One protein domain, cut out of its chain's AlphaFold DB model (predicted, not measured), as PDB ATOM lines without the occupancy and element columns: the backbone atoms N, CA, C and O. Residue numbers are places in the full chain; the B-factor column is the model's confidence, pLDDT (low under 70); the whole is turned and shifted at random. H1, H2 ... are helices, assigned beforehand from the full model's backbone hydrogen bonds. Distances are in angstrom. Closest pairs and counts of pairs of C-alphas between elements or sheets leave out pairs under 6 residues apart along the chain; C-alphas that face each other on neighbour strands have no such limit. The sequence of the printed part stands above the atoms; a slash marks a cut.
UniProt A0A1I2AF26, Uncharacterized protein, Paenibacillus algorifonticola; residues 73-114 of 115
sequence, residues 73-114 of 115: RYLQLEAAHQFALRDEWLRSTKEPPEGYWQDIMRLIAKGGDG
ATOM      1  N   ARG A  73       8.820  21.915 -20.610       64.19
ATOM      2  CA  ARG A  73       8.301  21.021 -21.644       64.19
ATOM      3  C   ARG A  73       7.584  19.791 -21.075       64.19
ATOM      4  O   ARG A  73       6.611  19.341 -21.669       64.19
ATOM      5  N   TYR A  74       8.050  19.255 -19.947       69.00
ATOM      6  CA  TYR A  74       7.370  18.202 -19.188       69.00
ATOM      7  C   TYR A  74       6.080  18.730 -18.551       69.00
ATOM      8  O   TYR A  74       5.042  18.104 -18.722       69.00
ATOM      9  N   LEU A  75       6.106  19.910 -17.915       73.75
ATOM     10  CA  LEU A  75       4.893  20.539 -17.368       73.75
ATOM     11  C   LEU A  75       3.854  20.848 -18.458       73.75
ATOM     12  O   LEU A  75       2.664  20.637 -18.250       73.75
ATOM     13  N   GLN A  76       4.288  21.300 -19.638       79.19
ATOM     14  CA  GLN A  76       3.417  21.500 -20.801       79.19
ATOM     15  C   GLN A  76       2.835  20.177 -21.325       79.19
ATOM     16  O   GLN A  76       1.652  20.129 -21.651       79.19
ATOM     17  N   LEU A  77       3.635  19.105 -21.381       82.19
ATOM     18  CA  LEU A  77       3.178  17.755 -21.740       82.19
ATOM     19  C   LEU A  77       2.157  17.205 -20.738       82.19
ATOM     20  O   LEU A  77       1.117  16.690 -21.143       82.19
ATOM     21  N   GLU A  78       2.429  17.344 -19.442       78.19
ATOM     22  CA  GLU A  78       1.545  16.913 -18.362       78.19
ATOM     23  C   GLU A  78       0.233  17.705 -18.376       78.19
ATOM     24  O   GLU A  78      -0.840  17.104 -18.389       78.19
ATOM     25  N   ALA A  79       0.297  19.035 -18.490       85.31
ATOM     26  CA  ALA A  79      -0.885  19.880 -18.633       85.31
ATOM     27  C   ALA A  79      -1.707  19.513 -19.880       85.31
ATOM     28  O   ALA A  79      -2.919  19.341 -19.777       85.31
ATOM     29  N   ALA A  80      -1.070  19.333 -21.043       88.19
ATOM     30  CA  ALA A  80      -1.757  18.930 -22.270       88.19
ATOM     31  C   ALA A  80      -2.442  17.559 -22.132       88.19
ATOM     32  O   ALA A  80      -3.569  17.390 -22.596       88.19
ATOM     33  N   HIS A  81      -1.805  16.602 -21.452       85.44
ATOM     34  CA  HIS A  81      -2.382  15.285 -21.190       85.44
ATOM     35  C   HIS A  81      -3.577  15.360 -20.222       85.44
ATOM     36  O   HIS A  81      -4.620  14.771 -20.495       85.44
ATOM     37  N   GLN A  82      -3.471  16.143 -19.144       83.69
ATOM     38  CA  GLN A  82      -4.574  16.379 -18.203       83.69
ATOM     39  C   GLN A  82      -5.763  17.091 -18.869       83.69
ATOM     40  O   GLN A  82      -6.913  16.708 -18.650       83.69
ATOM     41  N   PHE A  83      -5.512  18.084 -19.731       88.81
ATOM     42  CA  PHE A  83      -6.568  18.722 -20.520       88.81
ATOM     43  C   PHE A  83      -7.209  17.748 -21.512       88.81
ATOM     44  O   PHE A  83      -8.431  17.715 -21.587       88.81
ATOM     45  N   ALA A  84      -6.434  16.911 -22.209       86.31
ATOM     46  CA  ALA A  84      -6.978  15.904 -23.122       86.31
ATOM     47  C   ALA A  84      -7.861  14.867 -22.400       86.31
ATOM     48  O   ALA A  84      -8.944  14.546 -22.884       86.31
ATOM     49  N   LEU A  85      -7.442  14.389 -21.221       80.50
ATOM     50  CA  LEU A  85      -8.240  13.484 -20.387       80.50
ATOM     51  C   LEU A  85      -9.532  14.150 -19.897       80.50
ATOM     52  O   LEU A  85     -10.597  13.537 -19.947       80.50
ATOM     53  N   ARG A  86      -9.464  15.413 -19.462       79.75
ATOM     54  CA  ARG A  86     -10.641  16.183 -19.044       79.75
ATOM     55  C   ARG A  86     -11.606  16.435 -20.204       79.75
ATOM     56  O   ARG A  86     -12.813  16.324 -20.013       79.75
ATOM     57  N   ASP A  87     -11.090  16.758 -21.384       83.56
ATOM     58  CA  ASP A  87     -11.884  16.929 -22.600       83.56
ATOM     59  C   ASP A  87     -12.572  15.624 -23.005       83.56
ATOM     60  O   ASP A  87     -13.752  15.648 -23.341       83.56
ATOM     61  N   GLU A  88     -11.876  14.487 -22.924       79.56
ATOM     62  CA  GLU A  88     -12.471  13.169 -23.159       79.56
ATOM     63  C   GLU A  88     -13.589  12.879 -22.149       79.56
ATOM     64  O   GLU A  88     -14.669  12.470 -22.555       79.56
ATOM     65  N   TRP A  89     -13.400  13.177 -20.857       71.88
ATOM     66  CA  TRP A  89     -14.447  13.017 -19.835       71.88
ATOM     67  C   TRP A  89     -15.665  13.921 -20.075       71.88
ATOM     68  O   TRP A  89     -16.802  13.488 -19.899       71.88
ATOM     69  N   LEU A  90     -15.446  15.175 -20.489       74.94
ATOM     70  CA  LEU A  90     -16.521  16.122 -20.810       74.94
ATOM     71  C   LEU A  90     -17.277  15.734 -22.088       74.94
ATOM     72  O   LEU A  90     -18.479  15.970 -22.183       74.94
ATOM     73  N   ARG A  91     -16.585  15.143 -23.070       75.06
ATOM     74  CA  ARG A  91     -17.184  14.633 -24.314       75.06
ATOM     75  C   ARG A  91     -17.773  13.238 -24.157       75.06
ATOM     76  O   ARG A  91     -18.644  12.871 -24.942       75.06
ATOM     77  N   SER A  92     -17.345  12.463 -23.160       67.12
ATOM     78  CA  SER A  92     -17.925  11.167 -22.838       67.12
ATOM     79  C   SER A  92     -19.271  11.354 -22.142       67.12
ATOM     80  O   SER A  92     -19.450  11.009 -20.975       67.12
ATOM     81  N   THR A  93     -20.268  11.800 -22.905       62.00
ATOM     82  CA  THR A  93     -21.693  11.615 -22.607       62.00
ATOM     83  C   THR A  93     -22.081  10.142 -22.787       62.00
ATOM     84  O   THR A  93     -23.077   9.814 -23.429       62.00
ATOM     85  N   LYS A  94     -21.258   9.227 -22.260       65.19
ATOM     86  CA  LYS A  94     -21.666   7.846 -22.046       65.19
ATOM     87  C   LYS A  94     -22.683   7.906 -20.927       65.19
ATOM     88  O   LYS A  94     -22.332   8.251 -19.799       65.19
ATOM     89  N   GLU A  95     -23.934   7.615 -21.260       67.50
ATOM     90  CA  GLU A  95     -24.949   7.421 -20.238       67.50
ATOM     91  C   GLU A  95     -24.420   6.389 -19.233       67.50
ATOM     92  O   GLU A  95     -23.842   5.371 -19.641       67.50
ATOM     93  N   PRO A  96     -24.519   6.670 -17.923       69.00
ATOM     94  CA  PRO A  96     -24.068   5.721 -16.923       69.00
ATOM     95  C   PRO A  96     -24.848   4.407 -17.089       69.00
ATOM     96  O   PRO A  96     -26.023   4.456 -17.462       69.00
ATOM     97  N   PRO A  97     -24.224   3.240 -16.829       75.75
ATOM     98  CA  PRO A  97     -24.845   1.941 -17.072       75.75
ATOM     99  C   PRO A  97     -26.243   1.825 -16.460       75.75
ATOM    100  O   PRO A  97     -26.509   2.392 -15.398       75.75
ATOM    101  N   GLU A  98     -27.127   1.059 -17.100       80.88
ATOM    102  CA  GLU A  98     -28.473   0.821 -16.578       80.88
ATOM    103  C   GLU A  98     -28.404   0.309 -15.125       80.88
ATOM    104  O   GLU A  98     -27.649  -0.610 -14.810       80.88
ATOM    105  N   GLY A  99     -29.133   0.966 -14.219       77.88
ATOM    106  CA  GLY A  99     -29.086   0.702 -12.774       77.88
ATOM    107  C   GLY A  99     -28.038   1.493 -11.969       77.88
ATOM    108  O   GLY A  99     -28.216   1.638 -10.761       77.88
ATOM    109  N   TYR A 100     -27.020   2.107 -12.591       77.62
ATOM    110  CA  TYR A 100     -25.915   2.796 -11.891       77.62
ATOM    111  C   TYR A 100     -26.385   3.793 -10.818       77.62
ATOM    112  O   TYR A 100     -25.962   3.723  -9.665       77.62
ATOM    113  N   TRP A 101     -27.313   4.694 -11.160       81.81
ATOM    114  CA  TRP A 101     -27.839   5.671 -10.200       81.81
ATOM    115  C   TRP A 101     -28.649   5.035  -9.064       81.81
ATOM    116  O   TRP A 101     -28.669   5.566  -7.957       81.81
ATOM    117  N   GLN A 102     -29.290   3.894  -9.309       84.25
ATOM    118  CA  GLN A 102     -30.075   3.177  -8.302       84.25
ATOM    119  C   GLN A 102     -29.146   2.513  -7.276       84.25
ATOM    120  O   GLN A 102     -29.428   2.552  -6.077       84.25
ATOM    121  N   ASP A 103     -28.001   1.986  -7.720       81.75
ATOM    122  CA  ASP A 103     -26.969   1.436  -6.836       81.75
ATOM    123  C   ASP A 103     -26.201   2.518  -6.066       81.75
ATOM    124  O   ASP A 103     -25.980   2.360  -4.866       81.75
ATOM    125  N   ILE A 104     -25.881   3.656  -6.696       81.56
ATOM    126  CA  ILE A 104     -25.309   4.825  -6.002       81.56
ATOM    127  C   ILE A 104     -26.250   5.312  -4.889       81.56
ATOM    128  O   ILE A 104     -25.820   5.472  -3.747       81.56
ATOM    129  N   MET A 105     -27.546   5.477  -5.175       81.81
ATOM    130  CA  MET A 105     -28.532   5.899  -4.170       81.81
ATOM    131  C   MET A 105     -28.699   4.864  -3.045       81.81
ATOM    132  O   MET A 105     -28.825   5.236  -1.879       81.81
ATOM    133  N   ARG A 106     -28.631   3.564  -3.364       80.81
ATOM    134  CA  ARG A 106     -28.657   2.468  -2.379       80.81
ATOM    135  C   ARG A 106     -27.416   2.458  -1.476       80.81
ATOM    136  O   ARG A 106     -27.535   2.132  -0.296       80.81
ATOM    137  N   LEU A 107     -26.242   2.810  -2.005       77.38
ATOM    138  CA  LEU A 107     -25.002   2.950  -1.232       77.38
ATOM    139  C   LEU A 107     -25.033   4.183  -0.320       77.38
ATOM    140  O   LEU A 107     -24.672   4.068   0.848       77.38
ATOM    141  N   ILE A 108     -25.521   5.325  -0.816       79.44
ATOM    142  CA  ILE A 108     -25.685   6.550  -0.018       79.44
ATOM    143  C   ILE A 108     -26.669   6.313   1.136       79.44
ATOM    144  O   ILE A 108     -26.355   6.657   2.272       79.44
ATOM    145  N   ALA A 109     -27.806   5.655   0.880       75.81
ATOM    146  CA  ALA A 109     -28.768   5.295   1.925       75.81
ATOM    147  C   ALA A 109     -28.135   4.405   3.012       75.81
ATOM    148  O   ALA A 109     -28.221   4.727   4.192       75.81
ATOM    149  N   LYS A 110     -27.405   3.348   2.623       66.81
ATOM    150  CA  LYS A 110     -26.683   2.479   3.574       66.81
ATOM    151  C   LYS A 110     -25.573   3.185   4.360       66.81
ATOM    152  O   LYS A 110     -25.213   2.711   5.432       66.81
ATOM    153  N   GLY A 111     -25.009   4.270   3.829       58.53
ATOM    154  CA  GLY A 111     -24.035   5.107   4.534       58.53
ATOM    155  C   GLY A 111     -24.660   6.091   5.531       58.53
ATOM    156  O   GLY A 111     -23.933   6.644   6.349       58.53
ATOM    157  N   GLY A 112     -25.979   6.312   5.466       54.88
ATOM    158  CA  GLY A 112     -26.717   7.210   6.359       54.88
ATOM    159  C   GLY A 112     -27.176   6.568   7.672       54.88
ATOM    160  O   GLY A 112     -27.278   7.266   8.673       54.88
ATOM    161  N   ASP A 113     -27.375   5.247   7.703       55.72
ATOM    162  CA  ASP A 113     -27.844   4.494   8.885       55.72
ATOM    163  C   ASP A 113     -26.737   4.245   9.947       55.72
ATOM    164  O   ASP A 113     -26.827   3.320  10.756       55.72
ATOM    165  N   GLY A 114     -25.657   5.034   9.922       54.81
ATOM    166  CA  GLY A 114     -24.447   4.852  10.734       54.81
ATOM    167  C   GLY A 114     -23.927   6.122  11.415       54.81
ATOM    168  O   GLY A 114     -22.730   6.189  11.702       54.81
TER     169      GLY A 114
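What this domain is: This is residues 73 to 114 of the 115 residues of an uncharacterized protein of Paenibacillus algorifonticola (UniProt A0A1I2AF26). Two helices, H1 and then H2, make the arms of a wide, open V, with the link of residues 92 to 99 at its base and nothing filling the space between the arms. The printed part has 42 residues with two named helices and no named strand; its class is all helix. It is extended, with a radius of gyration of the C-alphas of 17.1 A, and flat, spanning 50 by 26 by 9 A.

Where its parts are: H1, residues 73 to 91, begins at C-alpha 73 (8.301, 21.021, -21.644) and is 26.4 A long from first to last C-alpha, running mainly toward lower x. H2, residues 100 to 112, is 18.8 A long, runs mainly toward higher z and ends at C-alpha 112 (-26.717, 7.210, 6.359).

How they stand to each other: H1 and H2 are apart, and a short link of 8 residues joins them. In H1 and H2 every O i to N i+4 pair is within hydrogen-bond range. Residues 73 to 114 stand free.

The domain as a whole: The C-alphas of Arg 73 and Asp 113, the two farthest apart, are 50.1 A apart. The printed part has no cut. The model's mean pLDDT over the printed part is 75.4, and residues 73 to 74, 92 to 96 and 110 to 114 are under 70.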